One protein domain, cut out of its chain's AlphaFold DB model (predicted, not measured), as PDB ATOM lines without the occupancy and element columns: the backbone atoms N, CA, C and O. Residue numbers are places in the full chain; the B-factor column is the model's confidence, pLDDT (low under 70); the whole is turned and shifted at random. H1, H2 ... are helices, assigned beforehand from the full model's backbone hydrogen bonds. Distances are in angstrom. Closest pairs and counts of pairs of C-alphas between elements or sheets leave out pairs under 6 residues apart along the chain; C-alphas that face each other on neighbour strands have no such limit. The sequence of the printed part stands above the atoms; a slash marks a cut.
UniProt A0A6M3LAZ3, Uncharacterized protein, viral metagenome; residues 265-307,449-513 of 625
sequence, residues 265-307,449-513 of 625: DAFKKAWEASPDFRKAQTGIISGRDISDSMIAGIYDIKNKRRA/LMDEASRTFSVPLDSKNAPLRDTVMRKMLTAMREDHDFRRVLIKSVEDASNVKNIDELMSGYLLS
ATOM      1  N   ASP A 265     185.969 187.130  80.933       82.12
ATOM      2  CA  ASP A 265     186.749 187.887  79.956       82.12
ATOM      3  C   ASP A 265     187.814 187.068  79.234       82.12
ATOM      4  O   ASP A 265     188.039 187.295  78.046       82.12
ATOM      5  N   ALA A 266     188.436 186.080  79.886       87.88
ATOM      6  CA  ALA A 266     189.441 185.257  79.214       87.88
ATOM      7  C   ALA A 266     188.817 184.463  78.053       87.88
ATOM      8  O   ALA A 266     189.408 184.330  76.979       87.88
ATOM      9  N   PHE A 267     187.583 183.992  78.243       88.00
ATOM     10  CA  PHE A 267     186.800 183.319  77.208       88.00
ATOM     11  C   PHE A 267     186.258 184.287  76.159       88.00
ATOM     12  O   PHE A 267     186.233 183.953  74.975       88.00
ATOM     13  N   LYS A 268     185.896 185.511  76.552       87.06
ATOM     14  CA  LYS A 268     185.565 186.573  75.598       87.06
ATOM     15  C   LYS A 268     186.748 186.882  74.672       87.06
ATOM     16  O   LYS A 268     186.568 186.920  73.459       87.06
ATOM     17  N   LYS A 269     187.967 187.004  75.210       90.31
ATOM     18  CA  LYS A 269     189.193 187.183  74.414       90.31
ATOM     19  C   LYS A 269     189.525 185.966  73.552       90.31
ATOM     20  O   LYS A 269     189.970 186.125  72.417       90.31
ATOM     21  N   ALA A 270     189.247 184.756  74.040       89.62
ATOM     22  CA  ALA A 270     189.333 183.558  73.210       89.62
ATOM     23  C   ALA A 270     188.400 183.672  71.992       89.62
ATOM     24  O   ALA A 270     188.837 183.439  70.871       89.62
ATOM     25  N   TRP A 271     187.153 184.113  72.189       89.81
ATOM     26  CA  TRP A 271     186.176 184.301  71.110       89.81
ATOM     27  C   TRP A 271     186.574 185.404  70.120       89.81
ATOM     28  O   TRP A 271     186.342 185.276  68.920       89.81
ATOM     29  N   GLU A 272     187.216 186.474  70.592       90.44
ATOM     30  CA  GLU A 272     187.795 187.506  69.719       90.44
ATOM     31  C   GLU A 272     188.881 186.931  68.788       90.44
ATOM     32  O   GLU A 272     189.108 187.460  67.699       90.44
ATOM     33  N   ALA A 273     189.477 185.797  69.168       89.62
ATOM     34  CA  ALA A 273     190.379 184.985  68.364       89.62
ATOM     35  C   ALA A 273     191.644 185.715  67.875       89.62
ATOM     36  O   ALA A 273     192.087 185.535  66.734       89.62
ATOM     37  N   SER A 274     192.263 186.510  68.754       92.12
ATOM     38  CA  SER A 274     193.487 187.244  68.426       92.12
ATOM     39  C   SER A 274     194.718 186.320  68.293       92.12
ATOM     40  O   SER A 274     194.813 185.284  68.964       92.12
ATOM     41  N   PRO A 275     195.696 186.658  67.429       94.12
ATOM     42  CA  PRO A 275     196.944 185.899  67.323       94.12
ATOM     43  C   PRO A 275     197.737 185.857  68.633       94.12
ATOM     44  O   PRO A 275     198.300 184.818  68.971       94.12
ATOM     45  N   ASP A 276     197.769 186.961  69.380       94.62
ATOM     46  CA  ASP A 276     198.558 187.075  70.609       94.62
ATOM     47  C   ASP A 276     197.953 186.253  71.750       94.62
ATOM     48  O   ASP A 276     198.687 185.527  72.426       94.62
ATOM     49  N   PHE A 277     196.617 186.213  71.856       95.25
ATOM     50  CA  PHE A 277     195.920 185.259  72.721       95.25
ATOM     51  C   PHE A 277     196.398 183.827  72.450       95.25
ATOM     52  O   PHE A 277     196.781 183.106  73.372       95.25
ATOM     53  N   ARG A 278     196.434 183.407  71.177       95.31
ATOM     54  CA  ARG A 278     196.822 182.037  70.810       95.31
ATOM     55  C   ARG A 278     198.285 181.747  71.128       95.31
ATOM     56  O   ARG A 278     198.591 180.653  71.606       95.31
ATOM     57  N   LYS A 279     199.189 182.695  70.880       95.56
ATOM     58  CA  LYS A 279     200.612 182.546  71.219       95.56
ATOM     59  C   LYS A 279     200.808 182.367  72.724       95.56
ATOM     60  O   LYS A 279     201.535 181.465  73.130       95.56
ATOM     61  N   ALA A 280     200.117 183.153  73.548       95.44
ATOM     62  CA  ALA A 280     200.170 182.997  74.998       95.44
ATOM     63  C   ALA A 280     199.519 181.681  75.466       95.44
ATOM     64  O   ALA A 280     200.090 180.950  76.270       95.44
ATOM     65  N   GLN A 281     198.365 181.314  74.898       95.25
ATOM     66  CA  GLN A 281     197.662 180.068  75.224       95.25
ATOM     67  C   GLN A 281     198.486 178.815  74.906       95.25
ATOM     68  O   GLN A 281     198.453 177.822  75.636       95.25
ATOM     69  N   THR A 282     199.226 178.843  73.800       93.44
ATOM     70  CA  THR A 282     200.068 177.722  73.367       93.44
ATOM     71  C   THR A 282     201.418 177.673  74.075       93.44
ATOM     72  O   THR A 282     202.088 176.646  73.985       93.44
ATOM     73  N   GLY A 283     201.782 178.728  74.813       91.94
ATOM     74  CA  GLY A 283     203.064 178.859  75.505       91.94
ATOM     75  C   GLY A 283     204.206 179.374  74.625       91.94
ATOM     76  O   GLY A 283     205.350 179.329  75.059       91.94
ATOM     77  N   ILE A 284     203.915 179.862  73.410       94.56
ATOM     78  CA  ILE A 284     204.901 180.553  72.556       94.56
ATOM     79  C   ILE A 284     205.335 181.862  73.221       94.56
ATOM     80  O   ILE A 284     206.511 182.203  73.191       94.56
ATOM     81  N   ILE A 285     204.381 182.579  73.820       94.62
ATOM     82  CA  ILE A 285     204.656 183.719  74.695       94.62
ATOM     83  C   ILE A 285     204.499 183.227  76.130       94.62
ATOM     84  O   ILE A 285     203.425 182.774  76.534       94.62
ATOM     85  N   SER A 286     205.588 183.283  76.887       95.25
ATOM     86  CA  SER A 286     205.639 182.843  78.276       95.25
ATOM     87  C   SER A 286     205.108 183.921  79.225       95.25
ATOM     88  O   SER A 286     205.064 185.102  78.893       95.25
ATOM     89  N   GLY A 287     204.775 183.551  80.466       92.88
ATOM     90  CA  GLY A 287     204.420 184.539  81.498       92.88
ATOM     91  C   GLY A 287     205.542 185.554  81.775       92.88
ATOM     92  O   GLY A 287     205.276 186.684  82.192       92.88
ATOM     93  N   ARG A 288     206.797 185.177  81.487       94.06
ATOM     94  CA  ARG A 288     207.952 186.071  81.566       94.06
ATOM     95  C   ARG A 288     207.868 187.172  80.511       94.06
ATOM     96  O   ARG A 288     207.963 188.335  80.879       94.06
ATOM     97  N   ASP A 289     207.582 186.810  79.264       95.62
ATOM     98  CA  ASP A 289     207.446 187.755  78.147       95.62
ATOM     99  C   ASP A 289     206.272 188.725  78.363       95.62
ATOM    100  O   ASP A 289     206.355 189.909  78.038       95.62
ATOM    101  N   ILE A 290     205.182 188.248  78.977       95.56
ATOM    102  CA  ILE A 290     204.032 189.091  79.341       95.56
ATOM    103  C   ILE A 290     204.422 190.097  80.430       95.56
ATOM    104  O   ILE A 290     204.069 191.274  80.360       95.56
ATOM    105  N   SER A 291     205.198 189.651  81.419       95.88
ATOM    106  CA  SER A 291     205.719 190.530  82.469       95.88
ATOM    107  C   SER A 291     206.696 191.556  81.910       95.88
ATOM    108  O   SER A 291     206.615 192.726  82.274       95.88
ATOM    109  N   ASP A 292     207.588 191.138  81.008       95.56
ATOM    110  CA  ASP A 292     208.497 192.029  80.286       95.56
ATOM    111  C   ASP A 292     207.723 193.065  79.472       95.56
ATOM    112  O   ASP A 292     208.088 194.235  79.489       95.56
ATOM    113  N   SER A 293     206.609 192.674  78.850       95.81
ATOM    114  CA  SER A 293     205.720 193.599  78.138       95.81
ATOM    115  C   SER A 293     205.136 194.661  79.079       95.81
ATOM    116  O   SER A 293     205.195 195.849  78.776       95.81
ATOM    117  N   MET A 294     204.647 194.276  80.262       96.69
ATOM    118  CA  MET A 294     204.156 195.237  81.265       96.69
ATOM    119  C   MET A 294     205.266 196.170  81.774       96.69
ATOM    120  O   MET A 294     205.074 197.383  81.861       96.69
ATOM    121  N   ILE A 295     206.442 195.619  82.088       96.06
ATOM    122  CA  ILE A 295     207.608 196.392  82.539       96.06
ATOM    123  C   ILE A 295     208.028 197.394  81.457       96.06
ATOM    124  O   ILE A 295     208.216 198.578  81.746       96.06
ATOM    125  N   ALA A 296     208.131 196.935  80.208       95.31
ATOM    126  CA  ALA A 296     208.461 197.766  79.061       95.31
ATOM    127  C   ALA A 296     207.417 198.864  78.845       95.31
ATOM    128  O   ALA A 296     207.802 200.002  78.607       95.31
ATOM    129  N   GLY A 297     206.123 198.565  78.998       95.94
ATOM    130  CA  GLY A 297     205.053 199.557  78.892       95.94
ATOM    131  C   GLY A 297     205.194 200.676  79.928       95.94
ATOM    132  O   GLY A 297     205.170 201.854  79.578       95.94
ATOM    133  N   ILE A 298     205.444 200.326  81.194       95.56
ATOM    134  CA  ILE A 298     205.657 201.310  82.270       95.56
ATOM    135  C   ILE A 298     206.913 202.163  82.012       95.56
ATOM    136  O   ILE A 298     206.887 203.382  82.209       95.56
ATOM    137  N   TYR A 299     208.011 201.563  81.546       94.62
ATOM    138  CA  TYR A 299     209.221 202.319  81.201       94.62
ATOM    139  C   TYR A 299     209.067 203.164  79.932       94.62
ATOM    140  O   TYR A 299     209.605 204.271  79.876       94.62
ATOM    141  N   ASP A 300     208.300 202.710  78.946       95.50
ATOM    142  CA  ASP A 300     207.967 203.493  77.757       95.50
ATOM    143  C   ASP A 300     207.143 204.729  78.137       95.50
ATOM    144  O   ASP A 300     207.487 205.825  77.705       95.50
ATOM    145  N   ILE A 301     206.165 204.608  79.045       94.19
ATOM    146  CA  ILE A 301     205.428 205.764  79.597       94.19
ATOM    147  C   ILE A 301     206.389 206.750  80.261       94.19
ATOM    148  O   ILE A 301     206.319 207.954  80.012       94.19
ATOM    149  N   LYS A 302     207.324 206.259  81.085       92.94
ATOM    150  CA  LYS A 302     208.339 207.101  81.739       92.94
ATOM    151  C   LYS A 302     209.170 207.880  80.713       92.94
ATOM    152  O   LYS A 302     209.410 209.076  80.910       92.94
ATOM    153  N   ASN A 303     209.599 207.209  79.646       92.25
ATOM    154  CA  ASN A 303     210.436 207.783  78.596       92.25
ATOM    155  C   ASN A 303     209.654 208.754  77.707       92.25
ATOM    156  O   ASN A 303     210.109 209.878  77.519       92.25
ATOM    157  N   LYS A 304     208.453 208.380  77.248       93.69
ATOM    158  CA  LYS A 304     207.538 209.246  76.490       93.69
ATOM    159  C   LYS A 304     207.159 210.490  77.270       93.69
ATOM    160  O   LYS A 304     207.257 211.582  76.736       93.69
ATOM    161  N   ARG A 305     206.811 210.350  78.553       92.19
ATOM    162  CA  ARG A 305     206.538 211.491  79.439       92.19
ATOM    163  C   ARG A 305     207.729 212.446  79.486       92.19
ATOM    164  O   ARG A 305     207.539 213.655  79.425       92.19
ATOM    165  N   ARG A 306     208.955 211.921  79.616       89.38
ATOM    166  CA  ARG A 306     210.171 212.748  79.613       89.38
ATOM    167  C   ARG A 306     210.380 213.420  78.256       89.38
ATOM    168  O   ARG A 306     210.660 214.609  78.239       89.38
ATOM    169  N   ALA A 307     210.248 212.681  77.159       90.38
ATOM    170  CA  ALA A 307     210.420 213.205  75.808       90.38
ATOM    171  C   ALA A 307     209.393 214.299  75.495       90.38
ATOM    172  O   ALA A 307     209.792 215.398  75.144       90.38
ATOM    173  N   LEU A 449     199.582 207.814  86.520       91.56
ATOM    174  CA  LEU A 449     199.412 206.518  85.864       91.56
ATOM    175  C   LEU A 449     200.637 205.619  86.077       91.56
ATOM    176  O   LEU A 449     200.494 204.465  86.473       91.56
ATOM    177  N   MET A 450     201.836 206.146  85.830       93.44
ATOM    178  CA  MET A 450     203.094 205.414  85.975       93.44
ATOM    179  C   MET A 450     203.326 204.962  87.423       93.44
ATOM    180  O   MET A 450     203.694 203.808  87.637       93.44
ATOM    181  N   ASP A 451     203.096 205.831  88.409       89.69
ATOM    182  CA  ASP A 451     203.265 205.534  89.835       89.69
ATOM    183  C   ASP A 451     202.234 204.499  90.308       89.69
ATOM    184  O   ASP A 451     202.583 203.541  91.002       89.69
ATOM    185  N   GLU A 452     200.975 204.640  89.887       91.38
ATOM    186  CA  GLU A 452     199.907 203.700  90.220       91.38
ATOM    187  C   GLU A 452     200.155 202.327  89.580       91.38
ATOM    188  O   GLU A 452     200.035 201.303  90.257       91.38
ATOM    189  N   ALA A 453     200.580 202.282  88.312       93.69
ATOM    190  CA  ALA A 453     200.959 201.051  87.616       93.69
ATOM    191  C   ALA A 453     202.193 200.397  88.249       93.69
ATOM    192  O   ALA A 453     202.182 199.202  88.543       93.69
ATOM    193  N   SER A 454     203.234 201.181  88.534       93.56
ATOM    194  CA  SER A 454     204.446 200.738  89.225       93.56
ATOM    195  C   SER A 454     204.121 200.102  90.577       93.56
ATOM    196  O   SER A 454     204.531 198.968  90.852       93.56
ATOM    197  N   ARG A 455     203.326 200.783  91.409       93.62
ATOM    198  CA  ARG A 455     202.914 200.293  92.728       93.62
ATOM    199  C   ARG A 455     202.018 199.064  92.618       93.62
ATOM    200  O   ARG A 455     202.249 198.058  93.304       93.62
ATOM    201  N   THR A 456     201.015 199.123  91.743       93.00
ATOM    202  CA  THR A 456     200.055 198.039  91.545       93.00
ATOM    203  C   THR A 456     200.755 196.792  91.046       93.00
ATOM    204  O   THR A 456     200.544 195.746  91.643       93.00
ATOM    205  N   PHE A 457     201.653 196.879  90.063       94.88
ATOM    206  CA  PHE A 457     202.319 195.718  89.463       94.88
ATOM    207  C   PHE A 457     203.704 195.405  90.049       94.88
ATOM    208  O   PHE A 457     204.313 194.419  89.649       94.88
ATOM    209  N   SER A 458     204.167 196.146  91.065       95.00
ATOM    210  CA  SER A 458     205.500 195.970  91.675       95.00
ATOM    211  C   SER A 458     206.653 196.140  90.681       95.00
ATOM    212  O   SER A 458     207.624 195.385  90.708       95.00
ATOM    213  N   VAL A 459     206.557 197.149  89.818       94.56
ATOM    214  CA  VAL A 459     207.622 197.504  88.874       94.56
ATOM    215  C   VAL A 459     208.379 198.712  89.424       94.56
ATOM    216  O   VAL A 459     207.841 199.815  89.364       94.56
ATOM    217  N   PRO A 460     209.585 198.554  89.995       91.75
ATOM    218  CA  PRO A 460     210.368 199.679  90.489       91.75
ATOM    219  C   PRO A 460     210.690 200.659  89.354       91.75
ATOM    220  O   PRO A 460     211.034 200.273  88.234       91.75
ATOM    221  N   LEU A 461     210.556 201.950  89.659       87.75
ATOM    222  CA  LEU A 461     210.837 203.042  88.720       87.75
ATOM    223  C   LEU A 461     212.298 203.489  88.756       87.75
ATOM    224  O   LEU A 461     212.743 204.210  87.853       87.75
ATOM    225  N   ASP A 462     213.027 203.092  89.797       81.81
ATOM    226  CA  ASP A 462     214.469 203.256  89.883       81.81
ATOM    227  C   ASP A 462     215.187 202.167  89.073       81.81
ATOM    228  O   ASP A 462     214.664 201.079  88.855       81.81
ATOM    229  N   SER A 463     216.388 202.481  88.590       66.75
ATOM    230  CA  SER A 463     217.237 201.532  87.861       66.75
ATOM    231  C   SER A 463     218.038 200.610  88.785       66.75
ATOM    232  O   SER A 463     218.786 199.767  88.300       66.75
ATOM    233  N   LYS A 464     217.939 200.792  90.108       74.81
ATOM    234  CA  LYS A 464     218.763 200.071  91.086       74.81
ATOM    235  C   LYS A 464     218.165 198.713  91.430       74.81
ATOM    236  O   LYS A 464     218.906 197.796  91.767       74.81
ATOM    237  N   ASN A 465     216.848 198.584  91.322       80.19
ATOM    238  CA  ASN A 465     216.125 197.361  91.617       80.19
ATOM    239  C   ASN A 465     215.511 196.805  90.335       80.19
ATOM    240  O   ASN A 465     214.672 197.446  89.711       80.19
ATOM    241  N   ALA A 466     215.896 195.591  89.944       82.75
ATOM    242  CA  ALA A 466     215.241 194.924  88.827       82.75
ATOM    243  C   ALA A 466     213.847 194.410  89.255       82.75
ATOM    244  O   ALA A 466     213.731 193.792  90.319       82.75
ATOM    245  N   PRO A 467     212.784 194.611  88.451       87.50
ATOM    246  CA  PRO A 467     211.478 194.012  88.715       87.50
ATOM    247  C   PRO A 467     211.565 192.483  88.756       87.50
ATOM    248  O   PRO A 467     212.075 191.838  87.837       87.50
ATOM    249  N   LEU A 468     210.975 191.884  89.790       91.62
ATOM    250  CA  LEU A 468     210.763 190.440  89.840       91.62
ATOM    251  C   LEU A 468     209.595 190.075  88.919       91.62
ATOM    252  O   LEU A 468     208.433 190.225  89.299       91.62
ATOM    253  N   ARG A 469     209.903 189.578  87.718       93.88
ATOM    254  CA  ARG A 469     208.916 189.232  86.676       93.88
ATOM    255  C   ARG A 469     207.792 188.331  87.186       93.88
ATOM    256  O   ARG A 469     206.630 188.617  86.939       93.88
ATOM    257  N   ASP A 470     208.105 187.331  88.005       91.06
ATOM    258  CA  ASP A 470     207.085 186.443  88.581       91.06
ATOM    259  C   ASP A 470     206.116 187.187  89.512       91.06
ATOM    260  O   ASP A 470     204.925 186.878  89.577       91.06
ATOM    261  N   THR A 471     206.606 188.211  90.218       95.12
ATOM    262  CA  THR A 471     205.754 189.075  91.040       95.12
ATOM    263  C   THR A 471     204.861 189.942  90.165       95.12
ATOM    264  O   THR A 471     203.664 190.012  90.443       95.12
ATOM    265  N   VAL A 472     205.409 190.539  89.102       95.50
ATOM    266  CA  VAL A 472     204.639 191.308  88.114       95.50
ATOM    267  C   VAL A 472     203.529 190.432  87.528       95.50
ATOM    268  O   VAL A 472     202.355 190.783  87.646       95.50
ATOM    269  N   MET A 473     203.869 189.231  87.044       94.75
ATOM    270  CA  MET A 473     202.908 188.281  86.484       94.75
ATOM    271  C   MET A 473     201.809 187.918  87.477       94.75
ATOM    272  O   MET A 473     200.626 187.977  87.157       94.75
ATOM    273  N   ARG A 474     202.174 187.559  88.713       94.00
ATOM    274  CA  ARG A 474     201.203 187.210  89.758       94.00
ATOM    275  C   ARG A 474     200.234 188.361  90.029       94.00
ATOM    276  O   ARG A 474     199.038 188.127  90.208       94.00
ATOM    277  N   LYS A 475     200.724 189.601  90.055       94.88
ATOM    278  CA  LYS A 475     199.881 190.783  90.266       94.88
ATOM    279  C   LYS A 475     198.979 191.085  89.068       94.88
ATOM    280  O   LYS A 475     197.817 191.424  89.281       94.88
ATOM    281  N   MET A 476     199.457 190.879  87.843       93.88
ATOM    282  CA  MET A 476     198.634 190.966  86.631       93.88
ATOM    283  C   MET A 476     197.563 189.869  86.597       93.88
ATOM    284  O   MET A 476     196.403 190.149  86.323       93.88
ATOM    285  N   LEU A 477     197.905 188.626  86.952       90.75
ATOM    286  CA  LEU A 477     196.932 187.530  87.053       90.75
ATOM    287  C   LEU A 477     195.878 187.818  88.117       90.75
ATOM    288  O   LEU A 477     194.707 187.506  87.926       90.75
ATOM    289  N   THR A 478     196.291 188.441  89.222       90.00
ATOM    290  CA  THR A 478     195.353 188.920  90.236       90.00
ATOM    291  C   THR A 478     194.452 189.996  89.636       90.00
ATOM    292  O   THR A 478     193.248 189.879  89.759       90.00
ATOM    293  N   ALA A 479     194.990 190.982  88.911       87.81
ATOM    294  CA  ALA A 479     194.211 192.041  88.261       87.81
ATOM    295  C   ALA A 479     193.155 191.548  87.252       87.81
ATOM    296  O   ALA A 479     192.201 192.268  86.978       87.81
ATOM    297  N   MET A 480     193.314 190.341  86.704       83.00
ATOM    298  CA  MET A 480     192.353 189.749  85.768       83.00
ATOM    299  C   MET A 480     191.139 189.098  86.446       83.00
ATOM    300  O   MET A 480     190.166 188.800  85.752       83.00
ATOM    301  N   ARG A 481     191.171 188.878  87.768       82.25
ATOM    302  CA  ARG A 481     190.042 188.307  88.521       82.25
ATOM    303  C   ARG A 481     188.867 189.297  88.580       82.25
ATOM    304  O   ARG A 481     189.081 190.506  88.540       82.25
ATOM    305  N   GLU A 482     187.639 188.767  88.611       63.62
ATOM    306  CA  GLU A 482     186.369 189.506  88.426       63.62
ATOM    307  C   GLU A 482     186.122 190.647  89.431       63.62
ATOM    308  O   GLU A 482     185.301 191.515  89.176       63.62
ATOM    309  N   ASP A 483     186.854 190.705  90.540       68.94
ATOM    310  CA  ASP A 483     186.730 191.719  91.590       68.94
ATOM    311  C   ASP A 483     187.704 192.908  91.441       68.94
ATOM    312  O   ASP A 483     187.833 193.746  92.339       68.94
ATOM    313  N   HIS A 484     188.427 192.998  90.319       77.62
ATOM    314  CA  HIS A 484     189.538 193.938  90.150       77.62
ATOM    315  C   HIS A 484     189.442 194.847  88.914       77.62
ATOM    316  O   HIS A 484     190.456 195.136  88.269       77.62
ATOM    317  N   ASP A 485     188.252 195.396  88.645       80.50
ATOM    318  CA  ASP A 485     187.995 196.330  87.534       80.50
ATOM    319  C   ASP A 485     189.027 197.462  87.435       80.50
ATOM    320  O   ASP A 485     189.571 197.723  86.362       80.50
ATOM    321  N   PHE A 486     189.386 198.080  88.566       85.50
ATOM    322  CA  PHE A 486     190.390 199.147  88.605       85.50
ATOM    323  C   PHE A 486     191.754 198.703  88.055       85.50
ATOM    324  O   PHE A 486     192.366 199.402  87.248       85.50
ATOM    325  N   ARG A 487     192.243 197.522  88.455       87.56
ATOM    326  CA  ARG A 487     193.565 197.047  88.023       87.56
ATOM    327  C   ARG A 487     193.566 196.660  86.550       87.56
ATOM    328  O   ARG A 487     194.585 196.802  85.887       87.56
ATOM    329  N   ARG A 488     192.432 196.202  86.027       86.75
ATOM    330  CA  ARG A 488     192.272 195.927  84.600       86.75
ATOM    331  C   ARG A 488     192.246 197.212  83.773       86.75
ATOM    332  O   ARG A 488     192.911 197.276  82.743       86.75
ATOM    333  N   VAL A 489     191.539 198.244  84.244       90.38
ATOM    334  CA  VAL A 489     191.595 199.592  83.652       90.38
ATOM    335  C   VAL A 489     193.032 200.111  83.648       90.38
ATOM    336  O   VAL A 489     193.456 200.719  82.669       90.38
ATOM    337  N   LEU A 490     193.810 199.814  84.690       93.00
ATOM    338  CA  LEU A 490     195.217 200.192  84.763       93.00
ATOM    339  C   LEU A 490     196.088 199.471  83.721       93.00
ATOM    340  O   LEU A 490     196.934 200.121  83.119       93.00
ATOM    341  N   ILE A 491     195.861 198.175  83.458       93.38
ATOM    342  CA  ILE A 491     196.542 197.455  82.361       93.38
ATOM    343  C   ILE A 491     196.271 198.157  81.028       93.38
ATOM    344  O   ILE A 491     197.216 198.496  80.322       93.38
ATOM    345  N   LYS A 492     195.000 198.448  80.731       93.50
ATOM    346  CA  LYS A 492     194.614 199.140  79.492       93.50
ATOM    347  C   LYS A 492     195.196 200.541  79.395       93.50
ATOM    348  O   LYS A 492     195.703 200.930  78.356       93.50
ATOM    349  N   SER A 493     195.209 201.268  80.507       94.00
ATOM    350  CA  SER A 493     195.818 202.596  80.565       94.00
ATOM    351  C   SER A 493     197.320 202.535  80.268       94.00
ATOM    352  O   SER A 493     197.852 203.445  79.640       94.00
ATOM    353  N   VAL A 494     198.009 201.464  80.687       95.50
ATOM    354  CA  VAL A 494     199.415 201.241  80.329       95.50
ATOM    355  C   VAL A 494     199.569 200.923  78.841       95.50
ATOM    356  O   VAL A 494     200.476 201.461  78.213       95.50
ATOM    357  N   GLU A 495     198.705 200.093  78.258       95.25
ATOM    358  CA  GLU A 495     198.709 199.810  76.813       95.25
ATOM    359  C   GLU A 495     198.478 201.084  75.990       95.25
ATOM    360  O   GLU A 495     199.272 201.401  75.109       95.25
ATOM    361  N   ASP A 496     197.450 201.861  76.332       95.06
ATOM    362  CA  ASP A 496     197.067 203.086  75.624       95.06
ATOM    363  C   ASP A 496     198.151 204.172  75.709       95.06
ATOM    364  O   ASP A 496     198.379 204.919  74.756       95.06
ATOM    365  N   ALA A 497     198.840 204.267  76.853       93.50
ATOM    366  CA  ALA A 497     199.891 205.255  77.081       93.50
ATOM    367  C   ALA A 497     201.289 204.792  76.625       93.50
ATOM    368  O   ALA A 497     202.232 205.592  76.635       93.50
ATOM    369  N   SER A 498     201.454 203.528  76.222       95.44
ATOM    370  CA  SER A 498     202.742 202.952  75.823       95.44
ATOM    371  C   SER A 498     202.740 202.434  74.380       95.44
ATOM    372  O   SER A 498     201.787 202.583  73.625       95.44
ATOM    373  N   ASN A 499     203.884 201.926  73.931       95.50
ATOM    374  CA  ASN A 499     204.039 201.247  72.644       95.50
ATOM    375  C   ASN A 499     203.701 199.751  72.732       95.50
ATOM    376  O   ASN A 499     203.683 199.062  71.712       95.50
ATOM    377  N   VAL A 500     203.461 199.241  73.941       93.50
ATOM    378  CA  VAL A 500     203.104 197.844  74.180       93.50
ATOM    379  C   VAL A 500     201.607 197.679  73.967       93.50
ATOM    380  O   VAL A 500     200.815 198.520  74.373       93.50
ATOM    381  N   LYS A 501     201.217 196.583  73.319       91.88
ATOM    382  CA  LYS A 501     199.820 196.284  73.004       91.88
ATOM    383  C   LYS A 501     199.455 194.890  73.483       91.88
ATOM    384  O   LYS A 501     200.330 194.034  73.615       91.88
ATOM    385  N   ASN A 502     198.156 194.669  73.639       93.19
ATOM    386  CA  ASN A 502     197.549 193.350  73.753       93.19
ATOM    387  C   ASN A 502     197.955 192.545  75.002       93.19
ATOM    388  O   ASN A 502     197.887 191.316  75.017       93.19
ATOM    389  N   ILE A 503     198.394 193.217  76.064       94.12
ATOM    390  CA  ILE A 503     198.638 192.626  77.379       94.12
ATOM    391  C   ILE A 503     197.372 191.920  77.883       94.12
ATOM    392  O   ILE A 503     197.480 190.814  78.413       94.12
ATOM    393  N   ASP A 504     196.178 192.492  77.705       91.50
ATOM    394  CA  ASP A 504     194.925 191.852  78.134       91.50
ATOM    395  C   ASP A 504     194.634 190.525  77.389       91.50
ATOM    396  O   ASP A 504     194.223 189.533  78.010       91.50
ATOM    397  N   GLU A 505     194.922 190.445  76.087       93.56
ATOM    398  CA  GLU A 505     194.822 189.216  75.296       93.56
ATOM    399  C   GLU A 505     195.897 188.197  75.658       93.56
ATOM    400  O   GLU A 505     195.591 187.009  75.798       93.56
ATOM    401  N   LEU A 506     197.140 188.646  75.846       95.38
ATOM    402  CA  LEU A 506     198.244 187.799  76.287       95.38
ATOM    403  C   LEU A 506     197.936 187.165  77.648       95.38
ATOM    404  O   LEU A 506     198.077 185.955  77.825       95.38
ATOM    405  N   MET A 507     197.445 187.963  78.594       93.94
ATOM    406  CA  MET A 507     197.032 187.507  79.921       93.94
ATOM    407  C   MET A 507     195.888 186.497  79.851       93.94
ATOM    408  O   MET A 507     195.924 185.468  80.529       93.94
ATOM    409  N   SER A 508     194.892 186.758  79.005       92.50
ATOM    410  CA  SER A 508     193.756 185.857  78.788       92.50
ATOM    411  C   SER A 508     194.188 184.523  78.176       92.50
ATOM    412  O   SER A 508     193.765 183.460  78.634       92.50
ATOM    413  N   GLY A 509     195.085 184.565  77.187       94.56
ATOM    414  CA  GLY A 509     195.685 183.374  76.594       94.56
ATOM    415  C   GLY A 509     196.466 182.577  77.631       94.56
ATOM    416  O   GLY A 509     196.255 181.375  77.779       94.56
ATOM    417  N   TYR A 510     197.294 183.255  78.427       94.56
ATOM    418  CA  TYR A 510     198.060 182.627  79.498       94.56
ATOM    419  C   TYR A 510     197.164 181.982  80.568       94.56
ATOM    420  O   TYR A 510     197.422 180.849  80.976       94.56
ATOM    421  N   LEU A 511     196.073 182.631  80.993       91.31
ATOM    422  CA  LEU A 511     195.103 182.053  81.936       91.31
ATOM    423  C   LEU A 511     194.489 180.751  81.407       91.31
ATOM    424  O   LEU A 511     194.274 179.801  82.171       91.31
ATOM    425  N   LEU A 512     194.251 180.683  80.100       92.56
ATOM    426  CA  LEU A 512     193.730 179.512  79.402       92.56
ATOM    427  C   LEU A 512     194.839 178.591  78.866       92.56
ATOM    428  O   LEU A 512     194.544 177.680  78.109       92.56
ATOM    429  N   SER A 513     196.104 178.767  79.256       91.88
ATOM    430  CA  SER A 513     197.196 177.872  78.829       91.88
ATOM    431  C   SER A 513     197.279 176.583  79.658       91.88
ATOM    432  O   SER A 513     197.790 175.562  79.188       91.88
TER     433      SER A 513
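What this domain is: This is residues 265 to 307 and 449 to 513 of the 625 residues of an uncharacterized protein of viral metagenome (UniProt A0A6M3LAZ3). One long helix, H3, runs along one side of a compact cluster of short helices. H7 packs beside residues 287 to 294 of H3 and H4 beside residues 298 to 302, both running against it; H5 packs nearly at right angles to H3, and H6 slants in with its last residues, while H1 and H2 pack on H7 at one end of the whole. The 108 printed residues hold seven named helices, H1 to H7 in order along the chain, and no named strand; the class is all helix. The whole is compact, with a radius of gyration of the C-alphas of 13.1 A and spans of 38 by 25 by 24 A.

Where its parts are: H3, residues 287 to 307, is the longest helix, 29.8 A from C-alpha 287 at (204.420, 184.539, 81.498) to C-alpha 307 at (210.420, 213.205, 75.808). Before it come H1, residues 265 to 272, which begins with C-alpha 265 at (186.749, 187.887, 79.956), and H2, residues 275 to 282. After the cut come H4, residues 449 to 457; H5, residues 469 to 479, 15.1 A long; H6, residues 485 to 497, 18.2 A long; and H7, residues 503 to 511, which ends with C-alpha 511 at (195.103, 182.053, 81.936).

How they stand to each other: H3 touches H7 with residues 287 to 294 alone, at a shallow tilt of 13 degrees, opposite ways; the closest C-alphas, of Ile 290 and Leu 506, are 6.7 A apart. With residues 298 to 302 alone it touches H4, at a shallow tilt of 22 degrees, opposite ways; the closest C-alphas, of Ile 298 and Met 450, are 6.1 A apart. H5 touches H3 about perpendicular, at 89 degrees, with the closest C-alphas, of Ser 291 and Met 473, 5.4 A apart. H6 touches H3 with residues 494 to 497 alone, at a steep tilt of 59 degrees; the closest C-alphas, of Gly 297 and Val 494, are 6.1 A apart. H7 is the hub, touching five helices. H2 touches it at a shallow tilt of 26 degrees, the same way, with the closest C-alphas, of Gln 281 and Gly 509, 4.1 A apart. H1 touches H7 about perpendicular, at 75 degrees, with the closest C-alphas, of Ala 266 and Ser 508, 4.4 A apart. H1 and H3 are apart. In H1 to H7 every O i to N i+4 pair is within hydrogen-bond range.

The domain as a whole: The two C-alphas farthest apart, of Trp 271 and Lys 464, are 41.3 A apart. Residues 308 to 448 are not printed, and C-alphas 307 and 449 are 16.3 A apart across this cut. The link from H4 to H5, 11 residues, is long. The mean pLDDT of the printed part is 91.2; residue 463 and residues 482 to 483 are under 70.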